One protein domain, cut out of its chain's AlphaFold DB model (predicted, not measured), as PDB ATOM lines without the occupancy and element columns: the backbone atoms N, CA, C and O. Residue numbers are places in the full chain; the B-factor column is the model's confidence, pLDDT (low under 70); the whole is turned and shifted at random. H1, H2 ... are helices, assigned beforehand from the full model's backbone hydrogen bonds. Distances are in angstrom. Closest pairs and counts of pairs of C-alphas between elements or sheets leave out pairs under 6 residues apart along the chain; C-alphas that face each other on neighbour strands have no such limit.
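Overview. This is residues 291 to 377 of the 410 residues of an uncharacterized protein of Fusarium sp. AF-6 (UniProt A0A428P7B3). Four short helices make a small body in which each helix packs crosswise on the one before it: H2 starts at H1, H3 folds back beside H2, and H4 folds back from the end of H3. From H4 a long tail with no named element, residues 355 to 377, runs out to the end of the printed part and makes one end of the long axis, with the turn after H2 at the other. The printed part has 87 residues with four named helices, in the order H1, H2, H3, H4, and no named strand; its class is all helix. It is only just compact, close to loose, with a radius of gyration of the C-alphas of 14.0 A, and its outline is only just elongated, with spans of 46 by 31 by 20 A.

Arrangement. H1, residues 296 to 306, touches H2, residues 313 to 325, with residue 313 alone of H2; the closest C-alphas, those of Asp 300 and Ile 313, are 4.7 A apart. The two run opposite ways at a steep tilt of 69.7 degrees, only just short of about perpendicular. H2 touches H3, residues 332 to 342, with residues 316 to 320 alone of H2; the closest C-alphas, those of Val 316 and Val 338, are 6.6 A apart. H2 and H3 run opposite ways at a steep tilt of 47 degrees. H3 and H1 are close but not clearly touching, with the C-alphas of Ile 303 and Glu 342 the closest at 6.1 A; they run the same way at a shallow tilt of 29 degrees. H3 touches H4, residues 346 to 354, opposite ways at a steep tilt of 47 degrees, and the closest C-alphas, those of Glu 340 and Ala 346, are 5.5 A apart. H1 and H4 are near each other, while H2 and H4 are apart. Every O i to N i+4 pair is within hydrogen-bond range in H1, H2 and H4; in H3 it is 5 of 7.

Along the chain. H1 begins at C-alpha 296, at (37.830, -13.491, 44.522), and measures 15.5 A from first to last C-alpha. H2, the longest helix with 13 residues, measures 18.5 A and ends at C-alpha 325, at (46.061, -31.874, 35.998). H3 measures 15.5 A. H4 measures 12.2 A and ends at C-alpha 354, at (29.303, -9.762, 34.224).

Size, cuts and confidence. The two C-alphas farthest apart, those of Leu 326 and Gly 376, are 47.3 A from each other. The printed part has no cut. The link from H3 to H4 is tight, and those from H1 to H2 and from H2 to H3 are short. The C-alphas of residues 355 to 377 lie 10 to 26 A from the mean of the C-alphas. The mean pLDDT of the printed part is 81.4; residues 291 to 294, residue 329 and residue 368 are under 70.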
ATOM      1  N   SER A 291      39.768 -18.512  35.006       49.53
ATOM      2  CA  SER A 291      39.183 -17.895  33.823       49.53
ATOM      3  C   SER A 291      37.948 -17.088  34.246       49.53
ATOM      4  O   SER A 291      36.856 -17.623  34.394       49.53
ATOM      5  N   GLY A 292      38.123 -15.784  34.480       50.06
ATOM      6  CA  GLY A 292      37.032 -14.871  34.845       50.06
ATOM      7  C   GLY A 292      37.505 -13.724  35.737       50.06
ATOM      8  O   GLY A 292      38.321 -13.929  36.633       50.06
ATOM      9  N   ASP A 293      36.995 -12.513  35.500       50.59
ATOM     10  CA  ASP A 293      37.269 -11.313  36.311       50.59
ATOM     11  C   ASP A 293      36.470 -11.322  37.630       50.59
ATOM     12  O   ASP A 293      35.870 -10.318  38.017       50.59
ATOM     13  N   ASP A 294      36.414 -12.466  38.312       58.47
ATOM     14  CA  ASP A 294      35.587 -12.629  39.502       58.47
ATOM     15  C   ASP A 294      36.189 -11.893  40.702       58.47
ATOM     16  O   ASP A 294      37.399 -11.934  40.942       58.47
ATOM     17  N   ASP A 295      35.345 -11.253  41.518       70.31
ATOM     18  CA  ASP A 295      35.778 -10.723  42.813       70.31
ATOM     19  C   ASP A 295      36.053 -11.885  43.784       70.31
ATOM     20  O   ASP A 295      35.221 -12.286  44.606       70.31
ATOM     21  N   VAL A 296      37.272 -12.420  43.686       75.44
ATOM     22  CA  VAL A 296      37.830 -13.491  44.522       75.44
ATOM     23  C   VAL A 296      37.673 -13.184  46.017       75.44
ATOM     24  O   VAL A 296      37.494 -14.095  46.826       75.44
ATOM     25  N   THR A 297      37.684 -11.903  46.396       78.19
ATOM     26  CA  THR A 297      37.551 -11.464  47.791       78.19
ATOM     27  C   THR A 297      36.121 -11.649  48.294       78.19
ATOM     28  O   THR A 297      35.901 -12.101  49.419       78.19
ATOM     29  N   TRP A 298      35.128 -11.326  47.463       80.62
ATOM     30  CA  TRP A 298      33.721 -11.572  47.779       80.62
ATOM     31  C   TRP A 298      33.420 -13.076  47.854       80.62
ATOM     32  O   TRP A 298      32.792 -13.522  48.820       80.62
ATOM     33  N   LEU A 299      33.911 -13.856  46.883       82.69
ATOM     34  CA  LEU A 299      33.723 -15.311  46.833       82.69
ATOM     35  C   LEU A 299      34.291 -15.986  48.087       82.69
ATOM     36  O   LEU A 299      33.580 -16.734  48.760       82.69
ATOM     37  N   ASP A 300      35.536 -15.671  48.456       85.88
ATOM     38  CA  ASP A 300      36.176 -16.222  49.653       85.88
ATOM     39  C   ASP A 300      35.367 -15.921  50.924       85.88
ATOM     40  O   ASP A 300      35.096 -16.816  51.730       85.88
ATOM     41  N   ALA A 301      34.896 -14.678  51.070       85.19
ATOM     42  CA  ALA A 301      34.079 -14.260  52.206       85.19
ATOM     43  C   ALA A 301      32.796 -15.093  52.334       85.19
ATOM     44  O   ALA A 301      32.435 -15.523  53.433       85.19
ATOM     45  N   LYS A 302      32.118 -15.340  51.210       85.38
ATOM     46  CA  LYS A 302      30.866 -16.099  51.167       85.38
ATOM     47  C   LYS A 302      31.063 -17.584  51.413       85.38
ATOM     48  O   LYS A 302      30.299 -18.166  52.186       85.38
ATOM     49  N   ILE A 303      32.106 -18.184  50.841       88.44
ATOM     50  CA  ILE A 303      32.461 -19.583  51.111       88.44
ATOM     51  C   ILE A 303      32.760 -19.758  52.604       88.44
ATOM     52  O   ILE A 303      32.233 -20.676  53.243       88.44
ATOM     53  N   ARG A 304      33.540 -18.848  53.201       88.25
ATOM     54  CA  ARG A 304      33.836 -18.868  54.641       88.25
ATOM     55  C   ARG A 304      32.582 -18.680  55.490       88.25
ATOM     56  O   ARG A 304      32.413 -19.403  56.466       88.25
ATOM     57  N   GLU A 305      31.697 -17.752  55.136       86.25
ATOM     58  CA  GLU A 305      30.437 -17.520  55.854       86.25
ATOM     59  C   GLU A 305      29.555 -18.782  55.864       86.25
ATOM     60  O   GLU A 305      29.183 -19.260  56.938       86.25
ATOM     61  N   ARG A 306      29.293 -19.385  54.692       87.00
ATOM     62  CA  ARG A 306      28.468 -20.605  54.561       87.00
ATOM     63  C   ARG A 306      29.078 -21.794  55.296       87.00
ATOM     64  O   ARG A 306      28.363 -22.588  55.903       87.00
ATOM     65  N   SER A 307      30.400 -21.929  55.236       89.00
ATOM     66  CA  SER A 307      31.123 -23.061  55.821       89.00
ATOM     67  C   SER A 307      31.538 -22.853  57.282       89.00
ATOM     68  O   SER A 307      32.226 -23.708  57.850       89.00
ATOM     69  N   ASN A 308      31.163 -21.728  57.902       87.44
ATOM     70  CA  ASN A 308      31.629 -21.324  59.230       87.44
ATOM     71  C   ASN A 308      33.170 -21.347  59.350       87.44
ATOM     72  O   ASN A 308      33.739 -21.818  60.335       87.44
ATOM     73  N   GLY A 309      33.846 -20.886  58.295       86.56
ATOM     74  CA  GLY A 309      35.296 -20.746  58.189       86.56
ATOM     75  C   GLY A 309      36.054 -22.041  57.907       86.56
ATOM     76  O   GLY A 309      37.283 -22.015  57.879       86.56
ATOM     77  N   THR A 310      35.360 -23.167  57.717       91.00
ATOM     78  CA  THR A 310      36.010 -24.460  57.440       91.00
ATOM     79  C   THR A 310      36.462 -24.614  55.992       91.00
ATOM     80  O   THR A 310      37.285 -25.485  55.722       91.00
ATOM     81  N   ARG A 311      35.947 -23.772  55.088       92.44
ATOM     82  CA  ARG A 311      36.283 -23.739  53.663       92.44
ATOM     83  C   ARG A 311      36.604 -22.323  53.195       92.44
ATOM     84  O   ARG A 311      36.175 -21.353  53.828       92.44
ATOM     85  N   SER A 312      37.344 -22.207  52.099       90.06
ATOM     86  CA  SER A 312      37.760 -20.938  51.482       90.06
ATOM     87  C   SER A 312      37.826 -21.051  49.961       90.06
ATOM     88  O   SER A 312      37.663 -22.133  49.396       90.06
ATOM     89  N   ILE A 313      38.117 -19.938  49.284       87.25
ATOM     90  CA  ILE A 313      38.410 -19.962  47.847       87.25
ATOM     91  C   ILE A 313      39.591 -20.882  47.507       87.25
ATOM     92  O   ILE A 313      39.647 -21.447  46.417       87.25
ATOM     93  N   ASP A 314      40.500 -21.113  48.457       89.19
ATOM     94  CA  ASP A 314      41.613 -22.048  48.285       89.19
ATOM     95  C   ASP A 314      41.119 -23.449  47.897       89.19
ATOM     96  O   ASP A 314      41.730 -24.115  47.064       89.19
ATOM     97  N   ASP A 315      39.992 -23.897  48.459       90.75
ATOM     98  CA  ASP A 315      39.417 -25.201  48.133       90.75
ATOM     99  C   ASP A 315      38.947 -25.275  46.676       90.75
ATOM    100  O   ASP A 315      39.130 -26.304  46.022       90.75
ATOM    101  N   VAL A 316      38.363 -24.189  46.164       88.38
ATOM    102  CA  VAL A 316      37.924 -24.060  44.765       88.38
ATOM    103  C   VAL A 316      39.138 -24.095  43.844       88.38
ATOM    104  O   VAL A 316      39.191 -24.901  42.918       88.38
ATOM    105  N   VAL A 317      40.153 -23.282  44.147       87.19
ATOM    106  CA  VAL A 317      41.396 -23.199  43.367       87.19
ATOM    107  C   VAL A 317      42.090 -24.559  43.293       87.19
ATOM    108  O   VAL A 317      42.527 -24.977  42.221       87.19
ATOM    109  N   LEU A 318      42.170 -25.289  44.409       89.62
ATOM    110  CA  LEU A 318      42.785 -26.616  44.432       89.62
ATOM    111  C   LEU A 318      41.962 -27.659  43.665       89.62
ATOM    112  O   LEU A 318      42.555 -28.500  42.993       89.62
ATOM    113  N   LYS A 319      40.624 -27.594  43.713       88.12
ATOM    114  CA  LYS A 319      39.754 -28.462  42.901       88.12
ATOM    115  C   LYS A 319      39.943 -28.210  41.405       88.12
ATOM    116  O   LYS A 319      40.085 -29.168  40.650       88.12
ATOM    117  N   LEU A 320      39.984 -26.947  40.980       84.38
ATOM    118  CA  LEU A 320      40.215 -26.583  39.579       84.38
ATOM    119  C   LEU A 320      41.595 -27.037  39.109       84.38
ATOM    120  O   LEU A 320      41.713 -27.657  38.058       84.38
ATOM    121  N   LEU A 321      42.624 -26.844  39.938       85.44
ATOM    122  CA  LEU A 321      43.962 -27.351  39.648       85.44
ATOM    123  C   LEU A 321      43.982 -28.873  39.454       85.44
ATOM    124  O   LEU A 321      44.656 -29.377  38.552       85.44
ATOM    125  N   ASP A 322      43.264 -29.616  40.294       86.69
ATOM    126  CA  ASP A 322      43.172 -31.069  40.175       86.69
ATOM    127  C   ASP A 322      42.457 -31.484  38.868       86.69
ATOM    128  O   ASP A 322      42.888 -32.454  38.240       86.69
ATOM    129  N   ARG A 323      41.463 -30.718  38.382       84.50
ATOM    130  CA  ARG A 323      40.835 -30.922  37.056       84.50
ATOM    131  C   ARG A 323      41.814 -30.668  35.908       84.50
ATOM    132  O   ARG A 323      41.999 -31.545  35.063       84.50
ATOM    133  N   THR A 324      42.515 -29.530  35.914       80.38
ATOM    134  CA  THR A 324      43.511 -29.191  34.880       80.38
ATOM    135  C   THR A 324      44.605 -30.260  34.795       80.38
ATOM    136  O   THR A 324      44.995 -30.691  33.711       80.38
ATOM    137  N   ARG A 325      45.073 -30.776  35.941       83.12
ATOM    138  CA  ARG A 325      46.061 -31.874  35.998       83.12
ATOM    139  C   ARG A 325      45.561 -33.178  35.384       83.12
ATOM    140  O   ARG A 325      46.370 -33.962  34.890       83.12
ATOM    141  N   LEU A 326      44.254 -33.412  35.409       82.75
ATOM    142  CA  LEU A 326      43.608 -34.552  34.765       82.75
ATOM    143  C   LEU A 326      43.308 -34.301  33.277       82.75
ATOM    144  O   LEU A 326      42.654 -35.136  32.656       82.75
ATOM    145  N   SER A 327      43.821 -33.203  32.698       75.25
ATOM    146  CA  SER A 327      43.563 -32.784  31.311       75.25
ATOM    147  C   SER A 327      42.069 -32.619  31.014       75.25
ATOM    148  O   SER A 327      41.602 -32.972  29.934       75.25
ATOM    149  N   GLN A 328      41.319 -32.148  32.011       73.38
ATOM    150  CA  GLN A 328      39.919 -31.761  31.869       73.38
ATOM    151  C   GLN A 328      39.834 -30.277  31.497       73.38
ATOM    152  O   GLN A 328      40.767 -29.525  31.788       73.38
ATOM    153  N   ASP A 329      38.726 -29.884  30.868       67.31
ATOM    154  CA  ASP A 329      38.465 -28.496  30.481       67.31
ATOM    155  C   ASP A 329      38.439 -27.568  31.717       67.31
ATOM    156  O   ASP A 329      38.057 -27.967  32.825       67.31
ATOM    157  N   ASP A 330      38.909 -26.335  31.525       70.38
ATOM    158  CA  ASP A 330      39.017 -25.259  32.520       70.38
ATOM    159  C   ASP A 330      38.170 -24.037  32.122       70.38
ATOM    160  O   ASP A 330      38.510 -22.877  32.389       70.38
ATOM    161  N   SER A 331      37.052 -24.304  31.445       79.62
ATOM    162  CA  SER A 331      36.154 -23.263  30.970       79.62
ATOM    163  C   SER A 331      35.498 -22.513  32.134       79.62
ATOM    164  O   SER A 331      35.436 -22.995  33.266       79.62
ATOM    165  N   LEU A 332      34.937 -21.340  31.841       81.44
ATOM    166  CA  LEU A 332      34.107 -20.608  32.799       81.44
ATOM    167  C   LEU A 332      32.974 -21.484  33.363       81.44
ATOM    168  O   LEU A 332      32.644 -21.394  34.538       81.44
ATOM    169  N   GLU A 333      32.385 -22.349  32.541       84.50
ATOM    170  CA  GLU A 333      31.313 -23.244  32.980       84.50
ATOM    171  C   GLU A 333      31.836 -24.282  33.985       84.50
ATOM    172  O   GLU A 333      31.185 -24.529  34.995       84.50
ATOM    173  N   ASP A 334      33.053 -24.803  33.788       82.38
ATOM    174  CA  ASP A 334      33.711 -25.690  34.757       82.38
ATOM    175  C   ASP A 334      34.020 -24.970  36.080       82.38
ATOM    176  O   ASP A 334      33.891 -25.562  37.155       82.38
ATOM    177  N   LEU A 335      34.420 -23.693  36.011       83.69
ATOM    178  CA  LEU A 335      34.599 -22.840  37.188       83.69
ATOM    179  C   LEU A 335      33.280 -22.688  37.952       83.69
ATOM    180  O   LEU A 335      33.247 -22.916  39.163       83.69
ATOM    181  N   LEU A 336      32.200 -22.339  37.253       86.50
ATOM    182  CA  LEU A 336      30.879 -22.156  37.848       86.50
ATOM    183  C   LEU A 336      30.349 -23.455  38.470       86.50
ATOM    184  O   LEU A 336      29.855 -23.411  39.593       86.50
ATOM    185  N   ASP A 337      30.539 -24.604  37.820       87.81
ATOM    186  CA  ASP A 337      30.160 -25.914  38.364       87.81
ATOM    187  C   ASP A 337      30.878 -26.212  39.692       87.81
ATOM    188  O   ASP A 337      30.259 -26.655  40.662       87.81
ATOM    189  N   VAL A 338      32.188 -25.941  39.773       87.75
ATOM    190  CA  VAL A 338      32.952 -26.117  41.022       87.75
ATOM    191  C   VAL A 338      32.495 -25.122  42.090       87.75
ATOM    192  O   VAL A 338      32.418 -25.478  43.269       87.75
ATOM    193  N   LEU A 339      32.196 -23.880  41.702       87.75
ATOM    194  CA  LEU A 339      31.721 -22.849  42.619       87.75
ATOM    195  C   LEU A 339      30.327 -23.153  43.174       87.75
ATOM    196  O   LEU A 339      30.100 -22.899  44.354       87.75
ATOM    197  N   GLU A 340      29.418 -23.731  42.388       90.31
ATOM    198  CA  GLU A 340      28.063 -24.089  42.831       90.31
ATOM    199  C   GLU A 340      28.058 -25.151  43.943       90.31
ATOM    200  O   GLU A 340      27.188 -25.136  44.820       90.31
ATOM    201  N   GLU A 341      29.073 -26.022  43.992       89.12
ATOM    202  CA  GLU A 341      29.271 -26.934  45.126       89.12
ATOM    203  C   GLU A 341      29.523 -26.164  46.438       89.12
ATOM    204  O   GLU A 341      29.075 -26.572  47.519       89.12
ATOM    205  N   GLU A 342      30.220 -25.027  46.356       89.31
ATOM    206  CA  GLU A 342      30.568 -24.184  47.500       89.31
ATOM    207  C   GLU A 342      29.516 -23.113  47.807       89.31
ATOM    208  O   GLU A 342      29.308 -22.785  48.979       89.31
ATOM    209  N   LEU A 343      28.817 -22.598  46.797       87.00
ATOM    210  CA  LEU A 343      27.842 -21.512  46.878       87.00
ATOM    211  C   LEU A 343      26.750 -21.692  45.816       87.00
ATOM    212  O   LEU A 343      26.966 -21.403  44.648       87.00
ATOM    213  N   GLU A 344      25.534 -22.060  46.230       85.81
ATOM    214  CA  GLU A 344      24.388 -22.253  45.315       85.81
ATOM    215  C   GLU A 344      24.055 -21.010  44.467       85.81
ATOM    216  O   GLU A 344      23.500 -21.132  43.382       85.81
ATOM    217  N   SER A 345      24.400 -19.811  44.946       84.38
ATOM    218  CA  SER A 345      24.182 -18.544  44.238       84.38
ATOM    219  C   SER A 345      25.347 -18.129  43.329       84.38
ATOM    220  O   SER A 345      25.332 -17.008  42.826       84.38
ATOM    221  N   ALA A 346      26.380 -18.963  43.153       84.12
ATOM    222  CA  ALA A 346      27.600 -18.590  42.433       84.12
ATOM    223  C   ALA A 346      27.320 -18.092  41.008       84.12
ATOM    224  O   ALA A 346      27.823 -17.039  40.625       84.12
ATOM    225  N   ARG A 347      26.463 -18.796  40.257       87.06
ATOM    226  CA  ARG A 347      26.084 -18.415  38.888       87.06
ATOM    227  C   ARG A 347      25.371 -17.077  38.803       87.06
ATOM    228  O   ARG A 347      25.750 -16.229  38.006       87.06
ATOM    229  N   GLU A 348      24.352 -16.887  39.636       86.25
ATOM    230  CA  GLU A 348      23.579 -15.643  39.659       86.25
ATOM    231  C   GLU A 348      24.484 -14.447  39.992       86.25
ATOM    232  O   GLU A 348      24.352 -13.368  39.417       86.25
ATOM    233  N   GLU A 349      25.433 -14.633  40.906       79.81
ATOM    234  CA  GLU A 349      26.348 -13.568  41.316       79.81
ATOM    235  C   GLU A 349      27.427 -13.294  40.259       79.81
ATOM    236  O   GLU A 349      27.730 -12.125  40.003       79.81
ATOM    237  N   TYR A 350      27.920 -14.329  39.568       82.56
ATOM    238  CA  TYR A 350      28.753 -14.167  38.376       82.56
ATOM    239  C   TYR A 350      28.029 -13.351  37.296       82.56
ATOM    240  O   TYR A 350      28.563 -12.357  36.808       82.56
ATOM    241  N   GLU A 351      26.786 -13.709  36.959       84.62
ATOM    242  CA  GLU A 351      25.987 -13.001  35.950       84.62
ATOM    243  C   GLU A 351      25.772 -11.531  36.326       84.62
ATOM    244  O   GLU A 351      25.921 -10.641  35.490       84.62
ATOM    245  N   ARG A 352      25.493 -11.241  37.602       85.25
ATOM    246  CA  ARG A 352      25.370  -9.859  38.087       85.25
ATOM    247  C   ARG A 352      26.661  -9.071  37.907       85.25
ATOM    248  O   ARG A 352      26.602  -7.902  37.519       85.25
ATOM    249  N   MET A 353      27.803  -9.677  38.210       82.31
ATOM    250  CA  MET A 353      29.102  -9.048  38.010       82.31
ATOM    251  C   MET A 353      29.390  -8.828  36.517       82.31
ATOM    252  O   MET A 353      29.761  -7.718  36.135       82.31
ATOM    253  N   ALA A 354      29.150  -9.837  35.676       82.56
ATOM    254  CA  ALA A 354      29.303  -9.762  34.224       82.56
ATOM    255  C   ALA A 354      28.403  -8.675  33.597       82.56
ATOM    256  O   ALA A 354      28.826  -7.960  32.690       82.56
ATOM    257  N   ASP A 355      27.208  -8.463  34.155       86.88
ATOM    258  CA  ASP A 355      26.277  -7.381  33.805       86.88
ATOM    259  C   ASP A 355      26.651  -6.009  34.412       86.88
ATOM    260  O   ASP A 355      25.837  -5.072  34.423       86.88
ATOM    261  N   ALA A 356      27.870  -5.876  34.947       83.06
ATOM    262  CA  ALA A 356      28.406  -4.676  35.587       83.06
ATOM    263  C   ALA A 356      27.507  -4.124  36.711       83.06
ATOM    264  O   ALA A 356      27.422  -2.909  36.938       83.06
ATOM    265  N   LYS A 357      26.796  -5.001  37.428       85.94
ATOM    266  CA  LYS A 357      26.069  -4.610  38.638       85.94
ATOM    267  C   LYS A 357      27.060  -4.384  39.772       85.94
ATOM    268  O   LYS A 357      28.096  -5.029  39.866       85.94
ATOM    269  N   LEU A 358      26.710  -3.469  40.675       81.81
ATOM    270  CA  LEU A 358      27.509  -3.221  41.868       81.81
ATOM    271  C   LEU A 358      27.555  -4.485  42.742       81.81
ATOM    272  O   LEU A 358      26.532  -4.888  43.305       81.81
ATOM    273  N   VAL A 359      28.751  -5.048  42.889       75.56
ATOM    274  CA  VAL A 359      29.078  -6.084  43.872       75.56
ATOM    275  C   VAL A 359      29.732  -5.398  45.068       75.56
ATOM    276  O   VAL A 359      30.641  -4.585  44.914       75.56
ATOM    277  N   VAL A 360      29.222  -5.664  46.272       78.56
ATOM    278  CA  VAL A 360      29.777  -5.119  47.517       78.56
ATOM    279  C   VAL A 360      30.317  -6.285  48.340       78.56
ATOM    280  O   VAL A 360      29.514  -7.119  48.774       78.56
ATOM    281  N   PRO A 361      31.638  -6.357  48.575       74.88
ATOM    282  CA  PRO A 361      32.226  -7.350  49.463       74.88
ATOM    283  C   PRO A 361      31.605  -7.286  50.869       74.88
ATOM    284  O   PRO A 361      31.353  -6.185  51.367       74.88
ATOM    285  N   PRO A 362      31.359  -8.434  51.524       76.06
ATOM    286  CA  PRO A 362      30.950  -8.469  52.926       76.06
ATOM    287  C   PRO A 362      31.957  -7.764  53.850       76.06
ATOM    288  O   PRO A 362      33.148  -7.725  53.558       76.06
ATOM    289  N   ASP A 363      31.512  -7.268  55.009       79.50
ATOM    290  CA  ASP A 363      32.382  -6.539  55.953       79.50
ATOM    291  C   ASP A 363      33.570  -7.377  56.475       79.50
ATOM    292  O   ASP A 363      34.576  -6.830  56.923       79.50
ATOM    293  N   ASN A 364      33.463  -8.704  56.422       74.00
ATOM    294  CA  ASN A 364      34.485  -9.661  56.837       74.00
ATOM    295  C   ASN A 364      35.322 -10.214  55.667       74.00
ATOM    296  O   ASN A 364      36.016 -11.212  55.852       74.00
ATOM    297  N   SER A 365      35.253  -9.610  54.477       75.94
ATOM    298  CA  SER A 365      35.837 -10.179  53.256       75.94
ATOM    299  C   SER A 365      37.359 -10.117  53.169       75.94
ATOM    300  O   SER A 365      37.972 -10.971  52.544       75.94
ATOM    301  N   LEU A 366      37.987  -9.129  53.812       73.44
ATOM    302  CA  LEU A 366      39.438  -8.933  53.731       73.44
ATOM    303  C   LEU A 366      40.202  -9.702  54.813       73.44
ATOM    304  O   LEU A 366      41.295 -10.208  54.577       73.44
ATOM    305  N   SER A 367      39.670  -9.724  56.035       70.12
ATOM    306  CA  SER A 367      40.273 -10.400  57.184       70.12
ATOM    307  C   SER A 367      39.322 -10.334  58.377       70.12
ATOM    308  O   SER A 367      38.710  -9.286  58.593       70.12
ATOM    309  N   PRO A 368      39.264 -11.371  59.235       68.75
ATOM    310  CA  PRO A 368      38.525 -11.301  60.498       68.75
ATOM    311  C   PRO A 368      39.107 -10.268  61.481       68.75
ATOM    312  O   PRO A 368      38.476  -9.953  62.487       68.75
ATOM    313  N   TYR A 369      40.312  -9.754  61.213       76.81
ATOM    314  CA  TYR A 369      40.997  -8.753  62.035       76.81
ATOM    315  C   TYR A 369      40.889  -7.330  61.480       76.81
ATOM    316  O   TYR A 369      41.421  -6.398  62.082       76.81
ATOM    317  N   LEU A 370      40.236  -7.158  60.331       79.81
ATOM    318  CA  LEU A 370      40.015  -5.857  59.717       79.81
ATOM    319  C   LEU A 370      38.538  -5.484  59.827       79.81
ATOM    320  O   LEU A 370      37.656  -6.337  59.832       79.81
ATOM    321  N   THR A 371      38.269  -4.187  59.936       76.75
ATOM    322  CA  THR A 371      36.909  -3.646  59.910       76.75
ATOM    323  C   THR A 371      36.765  -2.790  58.669       76.75
ATOM    324  O   THR A 371      37.484  -1.802  58.510       76.75
ATOM    325  N   VAL A 372      35.838  -3.166  57.792       78.88
ATOM    326  CA  VAL A 372      35.520  -2.377  56.604       78.88
ATOM    327  C   VAL A 372      34.873  -1.062  57.033       78.88
ATOM    328  O   VAL A 372      33.937  -1.031  57.831       78.88
ATOM    329  N   GLN A 373      35.379   0.047  56.496       81.31
ATOM    330  CA  GLN A 373      34.781   1.366  56.663       81.31
ATOM    331  C   GLN A 373      34.408   1.923  55.296       81.31
ATOM    332  O   GLN A 373      35.265   2.112  54.432       81.31
ATOM    333  N   LYS A 374      33.121   2.227  55.105       80.50
ATOM    334  CA  LYS A 374      32.675   2.987  53.936       80.50
ATOM    335  C   LYS A 374      33.108   4.436  54.091       80.50
ATOM    336  O   LYS A 374      32.687   5.116  55.023       80.50
ATOM    337  N   THR A 375      33.909   4.903  53.142       84.50
ATOM    338  CA  THR A 375      34.277   6.310  53.015       84.50
ATOM    339  C   THR A 375      33.782   6.850  51.680       84.50
ATOM    340  O   THR A 375      33.775   6.136  50.676       84.50
ATOM    341  N   GLY A 376      33.334   8.104  51.668       84.69
ATOM    342  CA  GLY A 376      33.032   8.796  50.423       84.69
ATOM    343  C   GLY A 376      34.339   9.095  49.700       84.69
ATOM    344  O   GLY A 376      35.150   9.869  50.202       84.69
ATOM    345  N   LEU A 377      34.546   8.478  48.540       78.38
ATOM    346  CA  LEU A 377      35.614   8.857  47.623       78.38
ATOM    347  C   LEU A 377      35.017   9.737  46.533       78.38
ATOM    348  O   LEU A 377      33.934   9.454  46.018       78.38
TER     349      LEU A 377